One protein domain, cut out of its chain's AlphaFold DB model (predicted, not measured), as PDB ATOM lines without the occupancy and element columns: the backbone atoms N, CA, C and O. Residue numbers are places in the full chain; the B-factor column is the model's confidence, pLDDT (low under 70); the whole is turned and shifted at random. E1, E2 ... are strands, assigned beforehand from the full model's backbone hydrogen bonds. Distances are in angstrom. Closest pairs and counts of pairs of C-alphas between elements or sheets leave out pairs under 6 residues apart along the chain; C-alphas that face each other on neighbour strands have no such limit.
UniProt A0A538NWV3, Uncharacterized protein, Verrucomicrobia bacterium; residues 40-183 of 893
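What this domain is: This is residues 40 to 183 of the 893 residues of an uncharacterized protein of Verrucomicrobia bacterium (UniProt A0A538NWV3). Three antiparallel sheets stack face to face in a row like blades: the strongly twisted sheet E5 to E8 is in the middle, with the sheet E1 to E4 over one face and the hairpin E9 and E10 over the other. The blades come closest around E5, and the long link of residues 67 to 98 reaches away at one end of the longest axis. The printed part has 144 residues with ten named strands, E1 to E10 in chain order, and no named helix; the sheet orders are E5 E6 E7 E8, E1 E2 E3 E4 and E9 E10. The class is all strand, though the named strands hold 60 of the 144 residues. The whole is compact, with a radius of gyration of the C-alphas of 15.4 A, but elongated in outline, spanning 50 by 30 by 23 A.

Where its parts are: E5 is residues 109 to 114, E6 residues 126 to 131, E7 residues 136 to 142, 19.1 A long, and E8 residues 147 to 155, 21.4 A long. E1 is residues 40 to 44, beginning at C-alpha 40 (167.786, 195.560, 143.442); E2 is residues 51 to 56, E3 residues 61 to 66 and E4 residues 99 to 102. E9 is residues 159 to 164, and E10 is residues 171 to 175, ending at C-alpha 175 (155.674, 187.435, 145.060).

How they stand to each other: E5 E6 E7 E8 is a meander, each strand the antiparallel neighbour of the one before, with E5 and E8 as edge strands. N 113 and O 128 are 2.9 A apart across E5 and E6, N 127 and O 140 2.8 A across E6 and E7, and N 139 and O 151 2.9 A across E7 and E8, each within hydrogen-bond range. E1 E2 E3 E4 is a second meander, with N 43 and O 52 at 2.9 A, N 53 and O 65 at 2.9 A, and N 64 and O 99 at 2.8 A. The two sheets face each other with best planes 11 degrees apart; the closest C-alphas of E2 and E5, Gly 54 and Gly 111, are 3.9 A apart. E4 and E6 are apart. The hairpin E9 and E10, with N 163 and O 172 at 2.8 A, faces the sheet E5 to E8; the closest C-alphas of E5 and E9, Gly 112 and Phe 162, are 6.1 A apart. Together they form a stack of sheets, face to face in turn.

The domain as a whole: The two C-alphas farthest apart, those of Asp 90 and Ala 167, are 50.4 A apart. The printed part has no cut. The links E3 to E4 and E5 to E6 are long. Residues 78 to 79 pair with residues 82 to 83, and residues 172 to 173 of E10 with residues 181 to 182, both antiparallel. The mean pLDDT of the printed part is 90.0, and residue 104 is under 70.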
ATOM      1  N   TRP A  40     169.136 195.838 142.955       93.44
ATOM      2  CA  TRP A  40     167.786 195.560 143.442       93.44
ATOM      3  C   TRP A  40     167.798 195.198 144.923       93.44
ATOM      4  O   TRP A  40     166.988 195.688 145.716       93.44
ATOM      5  N   ARG A  41     168.718 194.312 145.318       92.50
ATOM      6  CA  ARG A  41     168.781 193.808 146.688       92.50
ATOM      7  C   ARG A  41     170.171 193.372 147.089       92.50
ATOM      8  O   ARG A  41     170.813 192.590 146.395       92.50
ATOM      9  N   PHE A  42     170.524 193.775 148.302       95.56
ATOM     10  CA  PHE A  42     171.688 193.293 149.022       95.56
ATOM     11  C   PHE A  42     171.288 192.245 150.063       95.56
ATOM     12  O   PHE A  42     170.243 192.369 150.709       95.56
ATOM     13  N   SER A  43     172.131 191.236 150.271       95.31
ATOM     14  CA  SER A  43     171.982 190.284 151.372       95.31
ATOM     15  C   SER A  43     173.333 189.902 151.960       95.31
ATOM     16  O   SER A  43     174.299 189.672 151.236       95.31
ATOM     17  N   PHE A  44     173.396 189.839 153.287       95.19
ATOM     18  CA  PHE A  44     174.550 189.285 153.976       95.19
ATOM     19  C   PHE A  44     174.348 187.793 154.182       95.19
ATOM     20  O   PHE A  44     173.307 187.364 154.685       95.19
ATOM     21  N   ASP A  45     175.369 187.008 153.864       94.38
ATOM     22  CA  ASP A  45     175.469 185.674 154.426       94.38
ATOM     23  C   ASP A  45     175.870 185.773 155.900       94.38
ATOM     24  O   ASP A  45     176.952 186.258 156.234       94.38
ATOM     25  N   SER A  46     175.002 185.295 156.788       88.62
ATOM     26  CA  SER A  46     175.194 185.390 158.236       88.62
ATOM     27  C   SER A  46     176.414 184.620 158.746       88.62
ATOM     28  O   SER A  46     176.913 184.938 159.825       88.62
ATOM     29  N   LEU A  47     176.902 183.628 157.990       91.56
ATOM     30  CA  LEU A  47     178.047 182.811 158.386       91.56
ATOM     31  C   LEU A  47     179.386 183.372 157.885       91.56
ATOM     32  O   LEU A  47     180.331 183.460 158.663       91.56
ATOM     33  N   THR A  48     179.480 183.731 156.602       94.00
ATOM     34  CA  THR A  48     180.736 184.216 155.996       94.00
ATOM     35  C   THR A  48     180.904 185.733 156.068       94.00
ATOM     36  O   THR A  48     182.020 186.230 155.953       94.00
ATOM     37  N   GLY A  49     179.815 186.484 156.251       94.00
ATOM     38  CA  GLY A  49     179.811 187.946 156.198       94.00
ATOM     39  C   GLY A  49     179.890 188.526 154.782       94.00
ATOM     40  O   GLY A  49     179.955 189.746 154.635       94.00
ATOM     41  N   HIS A  50     179.874 187.688 153.741       95.50
ATOM     42  CA  HIS A  50     179.844 188.139 152.352       95.50
ATOM     43  C   HIS A  50     178.560 188.920 152.050       95.50
ATOM     44  O   HIS A  50     177.466 188.506 152.442       95.50
ATOM     45  N   LEU A  51     178.703 190.039 151.337       97.25
ATOM     46  CA  LEU A  51     177.598 190.884 150.894       97.25
ATOM     47  C   LEU A  51     177.294 190.595 149.426       97.25
ATOM     48  O   LEU A  51     178.049 191.002 148.553       97.25
ATOM     49  N   TYR A  52     176.194 189.907 149.158       97.56
ATOM     50  CA  TYR A  52     175.719 189.628 147.807       97.56
ATOM     51  C   TYR A  52     174.810 190.755 147.324       97.56
ATOM     52  O   TYR A  52     174.020 191.277 148.113       97.56
ATOM     53  N   CYS A  53     174.867 191.085 146.038       97.38
ATOM     54  CA  CYS A  53     173.959 192.016 145.376       97.38
ATOM     55  C   CYS A  53     173.441 191.413 144.071       97.38
ATOM     56  O   CYS A  53     174.214 190.803 143.346       97.38
ATOM     57  N   GLY A  54     172.148 191.570 143.782       96.88
ATOM     58  CA  GLY A  54     171.645 191.446 142.411       96.88
ATOM     59  C   GLY A  54     171.617 192.821 141.751       96.88
ATOM     60  O   GLY A  54     170.925 193.704 142.269       96.88
ATOM     61  N   ASP A  55     172.358 193.002 140.661       95.88
ATOM     62  CA  ASP A  55     172.430 194.247 139.891       95.88
ATOM     63  C   ASP A  55     171.811 194.064 138.496       95.88
ATOM     64  O   ASP A  55     172.197 193.187 137.720       95.88
ATOM     65  N   VAL A  56     170.782 194.866 138.205       94.62
ATOM     66  CA  VAL A  56     169.971 194.737 136.987       94.62
ATOM     67  C   VAL A  56     170.584 195.562 135.867       94.62
ATOM     68  O   VAL A  56     170.474 196.793 135.888       94.62
ATOM     69  N   GLY A  57     171.139 194.922 134.839       89.00
ATOM     70  CA  GLY A  57     171.704 195.623 133.685       89.00
ATOM     71  C   GLY A  57     170.655 196.336 132.828       89.00
ATOM     72  O   GLY A  57     169.439 196.153 132.970       89.00
ATOM     73  N   GLU A  58     171.112 197.220 131.941       83.69
ATOM     74  CA  GLU A  58     170.226 197.991 131.065       83.69
ATOM     75  C   GLU A  58     169.769 197.180 129.867       83.69
ATOM     76  O   GLU A  58     168.564 196.994 129.701       83.69
ATOM     77  N   ASP A  59     170.701 196.589 129.120       75.31
ATOM     78  CA  ASP A  59     170.388 196.015 127.810       75.31
ATOM     79  C   ASP A  59     170.726 194.524 127.717       75.31
ATOM     80  O   ASP A  59     169.940 193.743 127.181       75.31
ATOM     81  N   SER A  60     171.856 194.092 128.273       79.06
ATOM     82  CA  SER A  60     172.519 192.857 127.836       79.06
ATOM     83  C   SER A  60     172.702 191.787 128.910       79.06
ATOM     84  O   SER A  60     172.561 190.599 128.597       79.06
ATOM     85  N   ARG A  61     173.015 192.174 130.153       89.81
ATOM     86  CA  ARG A  61     173.381 191.237 131.229       89.81
ATOM     87  C   ARG A  61     172.641 191.525 132.529       89.81
ATOM     88  O   ARG A  61     172.330 192.667 132.831       89.81
ATOM     89  N   GLU A  62     172.408 190.474 133.299       93.25
ATOM     90  CA  GLU A  62     172.035 190.526 134.712       93.25
ATOM     91  C   GLU A  62     173.198 190.007 135.560       93.25
ATOM     92  O   GLU A  62     173.876 189.071 135.130       93.25
ATOM     93  N   GLU A  63     173.420 190.579 136.746       94.88
ATOM     94  CA  GLU A  63     174.630 190.338 137.543       94.88
ATOM     95  C   GLU A  63     174.321 189.941 138.993       94.88
ATOM     96  O   GLU A  63     173.442 190.504 139.652       94.88
ATOM     97  N   ILE A  64     175.084 188.978 139.514       97.38
ATOM     98  CA  ILE A  64     175.249 188.761 140.950       97.38
ATOM     99  C   ILE A  64     176.670 189.158 141.341       97.38
ATOM    100  O   ILE A  64     177.643 188.526 140.923       97.38
ATOM    101  N   ASP A  65     176.774 190.145 142.223       97.44
ATOM    102  CA  ASP A  65     178.039 190.695 142.700       97.44
ATOM    103  C   ASP A  65     178.314 190.342 144.157       97.44
ATOM    104  O   ASP A  65     177.408 190.265 144.992       97.44
ATOM    105  N   LEU A  66     179.603 190.213 144.481       96.88
ATOM    106  CA  LEU A  66     180.089 190.260 145.857       96.88
ATOM    107  C   LEU A  66     180.634 191.646 146.174       96.88
ATOM    108  O   LEU A  66     181.685 192.059 145.683       96.88
ATOM    109  N   ILE A  67     179.924 192.351 147.046       97.38
ATOM    110  CA  ILE A  67     180.167 193.753 147.332       97.38
ATOM    111  C   ILE A  67     181.268 193.918 148.371       97.38
ATOM    112  O   ILE A  67     181.065 193.733 149.572       97.38
ATOM    113  N   VAL A  68     182.441 194.335 147.907       94.81
ATOM    114  CA  VAL A  68     183.621 194.570 148.746       94.81
ATOM    115  C   VAL A  68     183.897 196.055 148.972       94.81
ATOM    116  O   VAL A  68     183.511 196.915 148.176       94.81
ATOM    117  N   LYS A  69     184.605 196.361 150.067       91.94
ATOM    118  CA  LYS A  69     185.043 197.724 150.389       91.94
ATOM    119  C   LYS A  69     185.914 198.279 149.261       91.94
ATOM    120  O   LYS A  69     186.953 197.710 148.939       91.94
ATOM    121  N   GLY A  70     185.519 199.427 148.731       89.31
ATOM    122  CA  GLY A  70     186.196 200.125 147.648       89.31
ATOM    123  C   GLY A  70     185.996 199.498 146.264       89.31
ATOM    124  O   GLY A  70     186.677 199.904 145.325       89.31
ATOM    125  N   GLY A  71     185.095 198.519 146.128       93.50
ATOM    126  CA  GLY A  71     184.818 197.860 144.854       93.50
ATOM    127  C   GLY A  71     184.238 198.813 143.805       93.50
ATOM    128  O   GLY A  71     183.508 199.750 144.139       93.50
ATOM    129  N   ASN A  72     184.566 198.553 142.540       94.19
ATOM    130  CA  ASN A  72     184.017 199.245 141.378       94.19
ATOM    131  C   ASN A  72     183.497 198.213 140.369       94.19
ATOM    132  O   ASN A  72     184.305 197.479 139.805       94.19
ATOM    133  N   TYR A  73     182.186 198.163 140.132       94.81
ATOM    134  CA  TYR A  73     181.559 197.139 139.274       94.81
ATOM    135  C   TYR A  73     181.458 197.561 137.797       94.81
ATOM    136  O   TYR A  73     181.196 196.749 136.915       94.81
ATOM    137  N   GLY A  74     181.863 198.797 137.488       91.69
ATOM    138  CA  GLY A  74     182.202 199.215 136.129       91.69
ATOM    139  C   GLY A  74     181.103 199.919 135.341       91.69
ATOM    140  O   GLY A  74     181.381 200.374 134.228       91.69
ATOM    141  N   TRP A  75     179.909 200.119 135.901       90.88
ATOM    142  CA  TRP A  75     178.900 200.981 135.287       90.88
ATOM    143  C   TRP A  75     179.411 202.433 135.137       90.88
ATOM    144  O   TRP A  75     179.991 202.992 136.071       90.88
ATOM    145  N   ASN A  76     179.237 203.105 133.993       89.38
ATOM    146  CA  ASN A  76     178.478 202.713 132.793       89.38
ATOM    147  C   ASN A  76     179.328 202.155 131.631       89.38
ATOM    148  O   ASN A  76     178.858 202.124 130.497       89.38
ATOM    149  N   TYR A  77     180.565 201.718 131.883       89.56
ATOM    150  CA  TYR A  77     181.474 201.204 130.848       89.56
ATOM    151  C   TYR A  77     181.251 199.728 130.499       89.56
ATOM    152  O   TYR A  77     181.697 199.284 129.437       89.56
ATOM    153  N   ARG A  78     180.591 198.962 131.371       89.56
ATOM    154  CA  ARG A  78     180.247 197.550 131.158       89.56
ATOM    155  C   ARG A  78     178.935 197.169 131.849       89.56
ATOM    156  O   ARG A  78     178.481 197.892 132.730       89.56
ATOM    157  N   GLU A  79     178.374 196.050 131.411       89.81
ATOM    158  CA  GLU A  79     177.282 195.292 132.032       89.81
ATOM    159  C   GLU A  79     177.731 193.844 132.120       89.81
ATOM    160  O   GLU A  79     178.055 193.234 131.096       89.81
ATOM    161  N   GLY A  80     177.780 193.278 133.314       89.50
ATOM    162  CA  GLY A  80     178.420 191.987 133.501       89.50
ATOM    163  C   GLY A  80     179.886 192.054 133.112       89.50
ATOM    164  O   GLY A  80     180.639 193.003 133.363       89.50
ATOM    165  N   THR A  81     180.253 191.035 132.358       89.31
ATOM    166  CA  THR A  81     181.543 190.926 131.689       89.31
ATOM    167  C   THR A  81     181.559 191.601 130.305       89.31
ATOM    168  O   THR A  81     182.602 191.641 129.649       89.31
ATOM    169  N   VAL A  82     180.435 192.174 129.846       88.31
ATOM    170  CA  VAL A  82     180.257 192.729 128.492       88.31
ATOM    171  C   VAL A  82     180.509 194.237 128.455       88.31
ATOM    172  O   VAL A  82     179.944 195.022 129.212       88.31
ATOM    173  N   ARG A  83     181.354 194.673 127.517       86.62
ATOM    174  CA  ARG A  83     181.712 196.085 127.330       86.62
ATOM    175  C   ARG A  83     180.560 196.903 126.717       86.62
ATOM    176  O   ARG A  83     179.981 196.487 125.718       86.62
ATOM    177  N   ARG A  84     180.313 198.111 127.246       85.50
ATOM    178  CA  ARG A  84     179.415 199.138 126.674       85.50
ATOM    179  C   ARG A  84     180.185 200.215 125.894       85.50
ATOM    180  O   ARG A  84     181.398 200.129 125.692       85.50
ATOM    181  N   SER A  85     179.472 201.234 125.414       75.69
ATOM    182  CA  SER A  85     180.060 202.363 124.694       75.69
ATOM    183  C   SER A  85     180.976 203.210 125.592       75.69
ATOM    184  O   SER A  85     180.756 203.374 126.790       75.69
ATOM    185  N   GLY A  86     182.038 203.755 124.995       79.25
ATOM    186  CA  GLY A  86     183.069 204.515 125.703       79.25
ATOM    187  C   GLY A  86     184.278 203.679 126.141       79.25
ATOM    188  O   GLY A  86     184.410 202.486 125.849       79.25
ATOM    189  N   SER A  87     185.224 204.345 126.799       84.50
ATOM    190  CA  SER A  87     186.393 203.704 127.408       84.50
ATOM    191  C   SER A  87     186.549 204.218 128.835       84.50
ATOM    192  O   SER A  87     186.418 205.430 129.041       84.50
ATOM    193  N   PRO A  88     186.812 203.336 129.813       85.88
ATOM    194  CA  PRO A  88     187.121 203.786 131.157       85.88
ATOM    195  C   PRO A  88     188.442 204.569 131.166       85.88
ATOM    196  O   PRO A  88     189.304 204.317 130.322       85.88
ATOM    197  N   PRO A  89     188.622 205.509 132.110       86.19
ATOM    198  CA  PRO A  89     189.904 206.171 132.318       86.19
ATOM    199  C   PRO A  89     191.031 205.170 132.604       86.19
ATOM    200  O   PRO A  89     190.801 204.121 133.212       86.19
ATOM    201  N   ASP A  90     192.256 205.533 132.225       86.81
ATOM    202  CA  ASP A  90     193.441 204.709 132.472       86.81
ATOM    203  C   ASP A  90     193.617 204.398 133.969       86.81
ATOM    204  O   ASP A  90     193.461 205.262 134.834       86.81
ATOM    205  N   GLY A  91     193.957 203.142 134.278       84.56
ATOM    206  CA  GLY A  91     194.226 202.682 135.646       84.56
ATOM    207  C   GLY A  91     192.990 202.325 136.483       84.56
ATOM    208  O   GLY A  91     193.129 202.034 137.672       84.56
ATOM    209  N   VAL A  92     191.786 202.322 135.901       86.75
ATOM    210  CA  VAL A  92     190.586 201.805 136.576       86.75
ATOM    211  C   VAL A  92     190.584 200.275 136.557       86.75
ATOM    212  O   VAL A  92     190.663 199.656 135.500       86.75
ATOM    213  N   THR A  93     190.453 199.669 137.735       90.31
ATOM    214  CA  THR A  93     190.235 198.228 137.914       90.31
ATOM    215  C   THR A  93     188.792 197.968 138.311       90.31
ATOM    216  O   THR A  93     188.256 198.680 139.167       90.31
ATOM    217  N   PHE A  94     188.186 196.937 137.728       93.69
ATOM    218  CA  PHE A  94     186.836 196.513 138.070       93.69
ATOM    219  C   PHE A  94     186.839 195.212 138.872       93.69
ATOM    220  O   PHE A  94     187.758 194.403 138.752       93.69
ATOM    221  N   VAL A  95     185.812 195.033 139.698       95.00
ATOM    222  CA  VAL A  95     185.522 193.769 140.381       95.00
ATOM    223  C   VAL A  95     184.555 192.986 139.506       95.00
ATOM    224  O   VAL A  95     183.510 193.518 139.141       95.00
ATOM    225  N   GLU A  96     184.925 191.764 139.125       94.75
ATOM    226  CA  GLU A  96     184.063 190.900 138.313       94.75
ATOM    227  C   GLU A  96     182.844 190.410 139.109       94.75
ATOM    228  O   GLU A  96     182.999 190.068 140.290       94.75
ATOM    229  N   PRO A  97     181.659 190.327 138.473       95.56
ATOM    230  CA  PRO A  97     180.517 189.652 139.072       95.56
ATOM    231  C   PRO A  97     180.850 188.170 139.282       95.56
ATOM    232  O   PRO A  97     181.577 187.554 138.498       95.56
ATOM    233  N   ILE A  98     180.301 187.566 140.337       96.38
ATOM    234  CA  ILE A  98     180.455 186.119 140.560       96.38
ATOM    235  C   ILE A  98     179.562 185.299 139.625       96.38
ATOM    236  O   ILE A  98     179.797 184.108 139.440       96.38
ATOM    237  N   LEU A  99     178.546 185.927 139.035       96.00
ATOM    238  CA  LEU A  99     177.730 185.374 137.965       96.00
ATOM    239  C   LEU A  99     177.177 186.522 137.125       96.00
ATOM    240  O   LEU A  99     176.610 187.458 137.681       96.00
ATOM    241  N   ASP A 100     177.248 186.397 135.806       93.88
ATOM    242  CA  ASP A 100     176.425 187.183 134.899       93.88
ATOM    243  C   ASP A 100     175.688 186.270 133.902       93.88
ATOM    244  O   ASP A 100     176.163 185.191 133.533       93.88
ATOM    245  N   TYR A 101     174.491 186.667 133.471       90.19
ATOM    246  CA  TYR A 101     173.704 185.919 132.485       90.19
ATOM    247  C   TYR A 101     172.957 186.846 131.523       90.19
ATOM    248  O   TYR A 101     172.747 188.021 131.800       90.19
ATOM    249  N   GLY A 102     172.622 186.325 130.339       84.50
ATOM    250  CA  GLY A 102     171.985 187.099 129.270       84.50
ATOM    251  C   GLY A 102     170.460 187.066 129.335       84.50
ATOM    252  O   GLY A 102     169.871 186.255 130.052       84.50
ATOM    253  N   ARG A 103     169.823 187.894 128.499       77.19
ATOM    254  CA  ARG A 103     168.359 188.063 128.437       77.19
ATOM    255  C   ARG A 103     167.563 186.772 128.198       77.19
ATOM    256  O   ARG A 103     166.444 186.659 128.691       77.19
ATOM    257  N   GLY A 104     168.154 185.773 127.537       67.81
ATOM    258  CA  GLY A 104     167.532 184.457 127.342       67.81
ATOM    259  C   GLY A 104     167.347 183.641 128.632       67.81
ATOM    260  O   GLY A 104     166.467 182.784 128.697       67.81
ATOM    261  N   SER A 105     168.137 183.910 129.680       76.88
ATOM    262  CA  SER A 105     168.032 183.233 130.986       76.88
ATOM    263  C   SER A 105     167.224 184.032 132.019       76.88
ATOM    264  O   SER A 105     166.664 183.443 132.943       76.88
ATOM    265  N   GLY A 106     167.135 185.353 131.860       82.19
ATOM    266  CA  GLY A 106     166.361 186.259 132.707       82.19
ATOM    267  C   GLY A 106     166.644 187.721 132.355       82.19
ATOM    268  O   GLY A 106     167.594 188.007 131.631       82.19
ATOM    269  N   ALA A 107     165.808 188.644 132.828       82.75
ATOM    270  CA  ALA A 107     165.879 190.051 132.420       82.75
ATOM    271  C   ALA A 107     165.712 191.067 133.565       82.75
ATOM    272  O   ALA A 107     165.556 192.267 133.312       82.75
ATOM    273  N   CYS A 108     165.679 190.603 134.815       90.38
ATOM    274  CA  CYS A 108     165.648 191.468 135.990       90.38
ATOM    275  C   CYS A 108     165.994 190.656 137.242       90.38
ATOM    276  O   CYS A 108     165.103 190.148 137.930       90.38
ATOM    277  N   VAL A 109     167.281 190.524 137.548       94.94
ATOM    278  CA  VAL A 109     167.756 189.830 138.742       94.94
ATOM    279  C   VAL A 109     167.379 190.616 139.994       94.94
ATOM    280  O   VAL A 109     167.724 191.782 140.161       94.94
ATOM    281  N   ILE A 110     166.657 189.982 140.917       95.12
ATOM    282  CA  ILE A 110     166.190 190.649 142.146       95.12
ATOM    283  C   ILE A 110     167.091 190.382 143.355       95.12
ATOM    284  O   ILE A 110     166.759 190.751 144.485       95.12
ATOM    285  N   GLY A 111     168.210 189.692 143.138       95.69
ATOM    286  CA  GLY A 111     169.052 189.167 144.204       95.69
ATOM    287  C   GLY A 111     168.356 188.068 145.011       95.69
ATOM    288  O   GLY A 111     167.376 187.455 144.579       95.69
ATOM    289  N   GLY A 112     168.896 187.772 146.187       95.81
ATOM    290  CA  GLY A 112     168.587 186.539 146.895       95.81
ATOM    291  C   GLY A 112     169.045 186.524 148.343       95.81
ATOM    292  O   GLY A 112     169.135 187.572 148.984       95.81
ATOM    293  N   ALA A 113     169.297 185.322 148.855       95.69
ATOM    294  CA  ALA A 113     169.986 185.083 150.116       95.69
ATOM    295  C   ALA A 113     170.672 183.711 150.098       95.69
ATOM    296  O   ALA A 113     170.217 182.778 149.435       95.69
ATOM    297  N   VAL A 114     171.747 183.564 150.874       96.00
ATOM    298  CA  VAL A 114     172.372 182.253 151.082       96.00
ATOM    299  C   VAL A 114     171.464 181.385 151.952       96.00
ATOM    300  O   VAL A 114     171.010 181.814 153.017       96.00
ATOM    301  N   TYR A 115     171.175 180.166 151.498       95.81
ATOM    302  CA  TYR A 115     170.297 179.250 152.217       95.81
ATOM    303  C   TYR A 115     171.009 178.678 153.450       95.81
ATOM    304  O   TYR A 115     172.035 177.998 153.358       95.81
ATOM    305  N   ARG A 116     170.440 178.961 154.626       93.88
ATOM    306  CA  ARG A 116     170.922 178.506 155.944       93.88
ATOM    307  C   ARG A 116     169.878 177.679 156.699       93.88
ATOM    308  O   ARG A 116     170.039 177.425 157.890       93.88
ATOM    309  N   GLY A 117     168.824 177.258 156.001       90.56
ATOM    310  CA  GLY A 117     167.736 176.467 156.559       90.56
ATOM    311  C   GLY A 117     168.099 175.000 156.770       90.56
ATOM    312  O   GLY A 117     169.050 174.471 156.196       90.56
ATOM    313  N   SER A 118     167.314 174.326 157.607       87.38
ATOM    314  CA  SER A 118     167.534 172.915 157.967       87.38
ATOM    315  C   SER A 118     166.712 171.926 157.136       87.38
ATOM    316  O   SER A 118     166.974 170.724 157.181       87.38
ATOM    317  N   ARG A 119     165.714 172.393 156.374       87.06
ATOM    318  CA  ARG A 119     164.760 171.508 155.684       87.06
ATOM    319  C   ARG A 119     165.223 171.018 154.320       87.06
ATOM    320  O   ARG A 119     164.717 169.999 153.855       87.06
ATOM    321  N   MET A 120     166.165 171.712 153.691       89.12
ATOM    322  CA  MET A 120     166.778 171.314 152.424       89.12
ATOM    323  C   MET A 120     168.303 171.308 152.572       89.12
ATOM    324  O   MET A 120     168.970 172.205 152.057       89.12
ATOM    325  N   PRO A 121     168.882 170.317 153.282       88.88
ATOM    326  CA  PRO A 121     170.323 170.262 153.538       88.88
ATOM    327  C   PRO A 121     171.177 170.333 152.267       88.88
ATOM    328  O   PRO A 121     172.286 170.852 152.303       88.88
ATOM    329  N   GLN A 122     170.649 169.862 151.134       89.25
ATOM    330  CA  GLN A 122     171.317 169.898 149.835       89.25
ATOM    331  C   GLN A 122     171.517 171.309 149.259       89.25
ATOM    332  O   GLN A 122     172.320 171.469 148.351       89.25
ATOM    333  N   LEU A 123     170.791 172.315 149.758       93.88
ATOM    334  CA  LEU A 123     170.948 173.718 149.357       93.88
ATOM    335  C   LEU A 123     171.785 174.515 150.366       93.88
ATOM    336  O   LEU A 123     171.988 175.713 150.184       93.88
ATOM    337  N   PHE A 124     172.233 173.896 151.463       94.31
ATOM    338  CA  PHE A 124     172.925 174.614 152.530       94.31
ATOM    339  C   PHE A 124     174.200 175.286 152.007       94.31
ATOM    340  O   PHE A 124     175.137 174.625 151.569       94.31
ATOM    341  N   GLY A 125     174.244 176.617 152.091       94.50
ATOM    342  CA  GLY A 125     175.351 177.432 151.590       94.50
ATOM    343  C   GLY A 125     175.301 177.807 150.122       94.50
ATOM    344  O   GLY A 125     176.187 178.529 149.677       94.50
ATOM    345  N   GLU A 126     174.270 177.405 149.392       96.38
ATOM    346  CA  GLU A 126     174.023 177.949 148.064       96.38
ATOM    347  C   GLU A 126     173.328 179.310 148.166       96.38
ATOM    348  O   GLU A 126     172.453 179.530 149.010       96.38
ATOM    349  N   TYR A 127     173.731 180.240 147.306       97.38
ATOM    350  CA  TYR A 127     173.048 181.506 147.116       97.38
ATOM    351  C   TYR A 127     171.812 181.275 146.256       97.38
ATOM    352  O   TYR A 127     171.921 180.901 145.087       97.38
ATOM    353  N   ILE A 128     170.638 181.466 146.853       97.25
ATOM    354  CA  ILE A 128     169.356 181.289 146.181       97.25
ATOM    355  C   ILE A 128     168.812 182.660 145.823       97.25
ATOM    356  O   ILE A 128     168.623 183.499 146.705       97.25
ATOM    357  N   PHE A 129     168.549 182.886 144.544       96.50
ATOM    358  CA  PHE A 129     168.128 184.182 144.019       96.50
ATOM    359  C   PHE A 129     167.053 184.024 142.949       96.50
ATOM    360  O   PHE A 129     166.759 182.918 142.493       96.50
ATOM    361  N   GLY A 130     166.421 185.139 142.601       94.75
ATOM    362  CA  GLY A 130     165.305 185.166 141.666       94.75
ATOM    363  C   GLY A 130     165.512 186.167 140.546       94.75
ATOM    364  O   GLY A 130     166.289 187.115 140.674       94.75
ATOM    365  N   ASP A 131     164.747 185.974 139.483       92.88
ATOM    366  CA  ASP A 131     164.611 186.918 138.385       92.88
ATOM    367  C   ASP A 131     163.132 187.293 138.219       92.88
ATOM    368  O   ASP A 131     162.267 186.425 138.078       92.88
ATOM    369  N   PHE A 132     162.832 188.588 138.281       87.94
ATOM    370  CA  PHE A 132     161.469 189.114 138.288       87.94
ATOM    371  C   PHE A 132     160.721 188.828 136.981       87.94
ATOM    372  O   PHE A 132     159.532 188.508 137.015       87.94
ATOM    373  N   VAL A 133     161.404 188.930 135.836       79.12
ATOM    374  CA  VAL A 133     160.770 188.828 134.512       79.12
ATOM    375  C   VAL A 133     160.544 187.372 134.120       79.12
ATOM    376  O   VAL A 133     159.440 187.012 133.719       79.12
ATOM    377  N   SER A 134     161.565 186.525 134.252       77.50
ATOM    378  CA  SER A 134     161.445 185.097 133.932       77.50
ATOM    379  C   SER A 134     160.700 184.306 135.013       77.50
ATOM    380  O   SER A 134     160.205 183.214 134.749       77.50
ATOM    381  N   GLY A 135     160.636 184.834 136.241       81.88
ATOM    382  CA  GLY A 135     160.122 184.126 137.412       81.88
ATOM    383  C   GLY A 135     161.028 182.986 137.881       81.88
ATOM    384  O   GLY A 135     160.633 182.193 138.733       81.88
ATOM    385  N   SER A 136     162.228 182.845 137.323       86.50
ATOM    386  CA  SER A 136     163.115 181.732 137.650       86.50
ATOM    387  C   SER A 136     163.722 181.906 139.041       86.50
ATOM    388  O   SER A 136     164.171 182.994 139.400       86.50
ATOM    389  N   ILE A 137     163.760 180.821 139.818       93.12
ATOM    390  CA  ILE A 137     164.444 180.745 141.112       93.12
ATOM    391  C   ILE A 137     165.663 179.848 140.933       93.12
ATOM    392  O   ILE A 137     165.521 178.669 140.608       93.12
ATOM    393  N   TRP A 138     166.849 180.403 141.146       94.38
ATOM    394  CA  TRP A 138     168.129 179.758 140.872       94.38
ATOM    395  C   TRP A 138     168.917 179.504 142.149       94.38
ATOM    396  O   TRP A 138     168.729 180.187 143.156       94.38
ATOM    397  N   ALA A 139     169.829 178.541 142.074       95.25
ATOM    398  CA  ALA A 139     170.875 178.311 143.053       95.25
ATOM    399  C   ALA A 139     172.252 178.502 142.419       95.25
ATOM    400  O   ALA A 139     172.473 178.117 141.269       95.25
ATOM    401  N   LEU A 140     173.175 179.056 143.199       96.12
ATOM    402  CA  LEU A 140     174.582 179.216 142.855       96.12
ATOM    403  C   LEU A 140     175.444 178.819 144.052       96.12
ATOM    404  O   LEU A 140     175.250 179.325 145.158       96.12
ATOM    405  N   HIS A 141     176.414 177.936 143.846       95.56
ATOM    406  CA  HIS A 141     177.402 177.614 144.869       95.56
ATOM    407  C   HIS A 141     178.618 178.530 144.726       95.56
ATOM    408  O   HIS A 141     179.159 178.651 143.633       95.56
ATOM    409  N   TYR A 142     179.071 179.143 145.821       95.38
ATOM    410  CA  TYR A 142     180.292 179.950 145.844       95.38
ATOM    411  C   TYR A 142     181.240 179.437 146.927       95.38
ATOM    412  O   TYR A 142     180.882 179.420 148.105       95.38
ATOM    413  N   ASP A 143     182.448 179.037 146.532       90.25
ATOM    414  CA  ASP A 143     183.439 178.419 147.428       90.25
ATOM    415  C   ASP A 143     184.390 179.433 148.101       90.25
ATOM    416  O   ASP A 143     185.283 179.049 148.854       90.25
ATOM    417  N   GLY A 144     184.197 180.732 147.846       87.69
ATOM    418  CA  GLY A 144     185.104 181.803 148.273       87.69
ATOM    419  C   GLY A 144     186.042 182.298 147.170       87.69
ATOM    420  O   GLY A 144     186.717 183.305 147.355       87.69
ATOM    421  N   THR A 145     186.102 181.612 146.029       87.69
ATOM    422  CA  THR A 145     186.894 182.004 144.855       87.69
ATOM    423  C   THR A 145     186.082 181.888 143.569       87.69
ATOM    424  O   THR A 145     186.027 182.843 142.801       87.69
ATOM    425  N   ASN A 146     185.412 180.755 143.350       89.06
ATOM    426  CA  ASN A 146     184.669 180.443 142.137       89.06
ATOM    427  C   ASN A 146     183.186 180.242 142.431       89.06
ATOM    428  O   ASN A 146     182.801 179.665 143.452       89.06
ATOM    429  N   ALA A 147     182.355 180.663 141.481       93.19
ATOM    430  CA  ALA A 147     180.945 180.328 141.467       93.19
ATOM    431  C   ALA A 147     180.701 179.137 140.529       93.19
ATOM    432  O   ALA A 147     181.181 179.106 139.396       93.19
ATOM    433  N   THR A 148     179.985 178.127 141.009       92.88
ATOM    434  CA  THR A 148     179.712 176.877 140.292       92.88
ATOM    435  C   THR A 148     178.282 176.408 140.556       92.88
ATOM    436  O   THR A 148     177.563 176.977 141.377       92.88
ATOM    437  N   ASN A 149     177.855 175.354 139.855       87.31
ATOM    438  CA  ASN A 149     176.558 174.706 140.073       87.31
ATOM    439  C   ASN A 149     175.346 175.653 139.914       87.31
ATOM    440  O   ASN A 149     174.338 175.502 140.609       87.31
ATOM    441  N   PHE A 150     175.474 176.627 139.005       91.94
ATOM    442  CA  PHE A 150     174.393 177.517 138.594       91.94
ATOM    443  C   PHE A 150     173.276 176.701 137.944       91.94
ATOM    444  O   PHE A 150     173.461 176.131 136.868       91.94
ATOM    445  N   ARG A 151     172.129 176.606 138.619       89.50
ATOM    446  CA  ARG A 151     170.990 175.805 138.154       89.50
ATOM    447  C   ARG A 151     169.666 176.369 138.637       89.50
ATOM    448  O   ARG A 151     169.582 176.931 139.730       89.50
ATOM    449  N   GLN A 152     168.627 176.189 137.836       86.94
ATOM    450  CA  GLN A 152     167.275 176.548 138.230       86.94
ATOM    451  C   GLN A 152     166.728 175.504 139.213       86.94
ATOM    452  O   GLN A 152     166.878 174.304 138.998       86.94
ATOM    453  N   LEU A 153     166.114 175.963 140.303       86.56
ATOM    454  CA  LEU A 153     165.451 175.120 141.301       86.56
ATOM    455  C   LEU A 153     163.935 175.062 141.106       86.56
ATOM    456  O   LEU A 153     163.314 174.045 141.389       86.56
ATOM    457  N   ALA A 154     163.335 176.189 140.720       86.31
ATOM    458  CA  ALA A 154     161.891 176.346 140.589       86.31
ATOM    459  C   ALA A 154     161.551 177.552 139.698       86.31
ATOM    460  O   ALA A 154     162.428 178.308 139.264       86.31
ATOM    461  N   SER A 155     160.259 177.765 139.463       82.06
ATOM    462  CA  SER A 155     159.728 178.998 138.888       82.06
ATOM    463  C   SER A 155     158.566 179.525 139.731       82.06
ATOM    464  O   SER A 155     157.723 178.771 140.216       82.06
ATOM    465  N   GLN A 156     158.547 180.837 139.938       82.75
ATOM    466  CA  GLN A 156     157.489 181.584 140.596       82.75
ATOM    467  C   GLN A 156     157.374 182.945 139.910       82.75
ATOM    468  O   GLN A 156     158.282 183.770 139.976       82.75
ATOM    469  N   SER A 157     156.235 183.191 139.266       79.62
ATOM    470  CA  SER A 157     155.968 184.478 138.627       79.62
ATOM    471  C   SER A 157     155.905 185.610 139.654       79.62
ATOM    472  O   SER A 157     155.512 185.402 140.808       79.62
ATOM    473  N   ASP A 158     156.270 186.816 139.204       78.12
ATOM    474  CA  ASP A 158     156.145 188.056 139.978       78.12
ATOM    475  C   ASP A 158     156.914 188.026 141.313       78.12
ATOM    476  O   ASP A 158     156.478 188.613 142.302       78.12
ATOM    477  N   VAL A 159     158.057 187.332 141.369       88.00
ATOM    478  CA  VAL A 159     158.906 187.299 142.567       88.00
ATOM    479  C   VAL A 159     159.510 188.680 142.834       88.00
ATOM    480  O   VAL A 159     160.117 189.288 141.957       88.00
ATOM    481  N   ARG A 160     159.339 189.207 144.049       89.81
ATOM    482  CA  ARG A 160     159.798 190.559 144.425       89.81
ATOM    483  C   ARG A 160     160.904 190.545 145.466       89.81
ATOM    484  O   ARG A 160     161.711 191.474 145.519       89.81
ATOM    485  N   ALA A 161     160.909 189.530 146.324       92.19
ATOM    486  CA  ALA A 161     161.830 189.431 147.442       92.19
ATOM    487  C   ALA A 161     161.940 187.998 147.978       92.19
ATOM    488  O   ALA A 161     161.092 187.140 147.731       92.19
ATOM    489  N   PHE A 162     162.964 187.791 148.803       94.00
ATOM    490  CA  PHE A 162     163.129 186.607 149.638       94.00
ATOM    491  C   PHE A 162     163.107 186.981 151.128       94.00
ATOM    492  O   PHE A 162     163.506 188.079 151.522       94.00
ATOM    493  N   GLY A 163     162.660 186.078 151.981       91.56
ATOM    494  CA  GLY A 163     162.765 186.185 153.432       91.56
ATOM    495  C   GLY A 163     163.469 184.961 153.994       91.56
ATOM    496  O   GLY A 163     163.564 183.939 153.324       91.56
ATOM    497  N   GLN A 164     163.943 185.057 155.227       91.38
ATOM    498  CA  GLN A 164     164.354 183.888 155.999       91.38
ATOM    499  C   GLN A 164     163.334 183.695 157.118       91.38
ATOM    500  O   GLN A 164     162.990 184.649 157.818       91.38
ATOM    501  N   ASP A 165     162.825 182.477 157.264       87.88
ATOM    502  CA  ASP A 165     161.964 182.102 158.377       87.88
ATOM    503  C   ASP A 165     162.762 182.263 159.688       87.88
ATOM    504  O   ASP A 165     163.813 181.632 159.858       87.88
ATOM    505  N   PRO A 166     162.306 183.102 160.635       87.62
ATOM    506  CA  PRO A 166     163.052 183.364 161.860       87.62
ATOM    507  C   PRO A 166     163.200 182.122 162.752       87.62
ATOM    508  O   PRO A 166     164.119 182.078 163.565       87.62
ATOM    509  N   ALA A 167     162.334 181.114 162.614       85.44
ATOM    510  CA  ALA A 167     162.363 179.913 163.443       85.44
ATOM    511  C   ALA A 167     163.373 178.865 162.954       85.44
ATOM    512  O   ALA A 167     163.933 178.133 163.767       85.44
ATOM    513  N   ASN A 168     163.582 178.751 161.639       87.69
ATOM    514  CA  ASN A 168     164.350 177.641 161.057       87.69
ATOM    515  C   ASN A 168     165.321 178.043 159.934       87.69
ATOM    516  O   ASN A 168     166.008 177.164 159.416       87.69
ATOM    517  N   GLN A 169     165.389 179.333 159.588       88.81
ATOM    518  CA  GLN A 169     166.242 179.911 158.542       88.81
ATOM    519  C   GLN A 169     165.952 179.411 157.117       88.81
ATOM    520  O   GLN A 169     166.748 179.647 156.205       88.81
ATOM    521  N   ASP A 170     164.818 178.743 156.889       90.00
ATOM    522  CA  ASP A 170     164.380 178.406 155.538       90.00
ATOM    523  C   ASP A 170     164.086 179.664 154.729       90.00
ATOM    524  O   ASP A 170     163.600 180.674 155.241       90.00
ATOM    525  N   LEU A 171     164.331 179.572 153.425       92.00
ATOM    526  CA  LEU A 171     164.026 180.642 152.497       92.00
ATOM    527  C   LEU A 171     162.523 180.695 152.195       92.00
ATOM    528  O   LEU A 171     161.903 179.701 151.807       92.00
ATOM    529  N   LEU A 172     161.963 181.889 152.338       93.88
ATOM    530  CA  LEU A 172     160.607 182.258 151.966       93.88
ATOM    531  C   LEU A 172     160.659 183.100 150.690       93.88
ATOM    532  O   LEU A 172     161.505 183.981 150.560       93.88
ATOM    533  N   ILE A 173     159.749 182.849 149.757       94.44
ATOM    534  CA  ILE A 173     159.653 183.549 148.473       94.44
ATOM    535  C   ILE A 173     158.435 184.467 148.528       94.44
ATOM    536  O   ILE A 173     157.334 184.025 148.863       94.44
ATOM    537  N   VAL A 174     158.635 185.745 148.207       93.00
ATOM    538  CA  VAL A 174     157.610 186.789 148.308       93.00
ATOM    539  C   VAL A 174     157.291 187.335 146.912       93.00
ATOM    540  O   VAL A 174     158.024 188.192 146.407       93.00
ATOM    541  N   PRO A 175     156.222 186.844 146.269       86.44
ATOM    542  CA  PRO A 175     155.674 187.435 145.060       86.44
ATOM    543  C   PRO A 175     154.683 188.569 145.361       86.44
ATOM    544  O   PRO A 175     154.175 188.696 146.478       86.44
ATOM    545  N   GLY A 176     154.360 189.378 144.353       80.50
ATOM    546  CA  GLY A 176     153.371 190.459 144.469       80.50
ATOM    547  C   GLY A 176     151.918 189.981 144.598       80.50
ATOM    548  O   GLY A 176     151.051 190.768 144.968       80.50
ATOM    549  N   SER A 177     151.643 188.684 144.399       76.62
ATOM    550  CA  SER A 177     150.313 188.078 144.592       76.62
ATOM    551  C   SER A 177     149.829 188.055 146.051       76.62
ATOM    552  O   SER A 177     148.666 187.745 146.304       76.62
ATOM    553  N   GLY A 178     150.707 188.349 147.019       76.88
ATOM    554  CA  GLY A 178     150.382 188.406 148.450       76.88
ATOM    555  C   GLY A 178     150.430 187.060 149.185       76.88
ATOM    556  O   GLY A 178     150.279 187.030 150.404       76.88
ATOM    557  N   THR A 179     150.681 185.950 148.484       87.25
ATOM    558  CA  THR A 179     150.917 184.634 149.107       87.25
ATOM    559  C   THR A 179     152.414 184.401 149.272       87.25
ATOM    560  O   THR A 179     153.153 184.520 148.304       87.25
ATOM    561  N   ILE A 180     152.875 184.045 150.475       91.12
ATOM    562  CA  ILE A 180     154.284 183.704 150.727       91.12
ATOM    563  C   ILE A 180     154.496 182.216 150.447       91.12
ATOM    564  O   ILE A 180     153.788 181.366 150.991       91.12
ATOM    565  N   TYR A 181     155.496 181.904 149.628       89.19
ATOM    566  CA  TYR A 181     155.823 180.541 149.223       89.19
ATOM    567  C   TYR A 181     157.082 180.039 149.927       89.19
ATOM    568  O   TYR A 181     157.920 180.809 150.393       89.19
ATOM    569  N   ARG A 182     157.230 178.716 149.975       89.62
ATOM    570  CA  ARG A 182     158.440 178.028 150.434       89.62
ATOM    571  C   ARG A 182     158.852 176.996 149.396       89.62
ATOM    572  O   ARG A 182     157.985 176.377 148.781       89.62
ATOM    573  N   LEU A 183     160.153 176.752 149.264       88.00
ATOM    574  CA  LEU A 183     160.625 175.606 148.493       88.00
ATOM    575  C   LEU A 183     160.239 174.301 149.207       88.00
ATOM    576  O   LEU A 183     160.260 174.195 150.444       88.00
TER     577      LEU A 183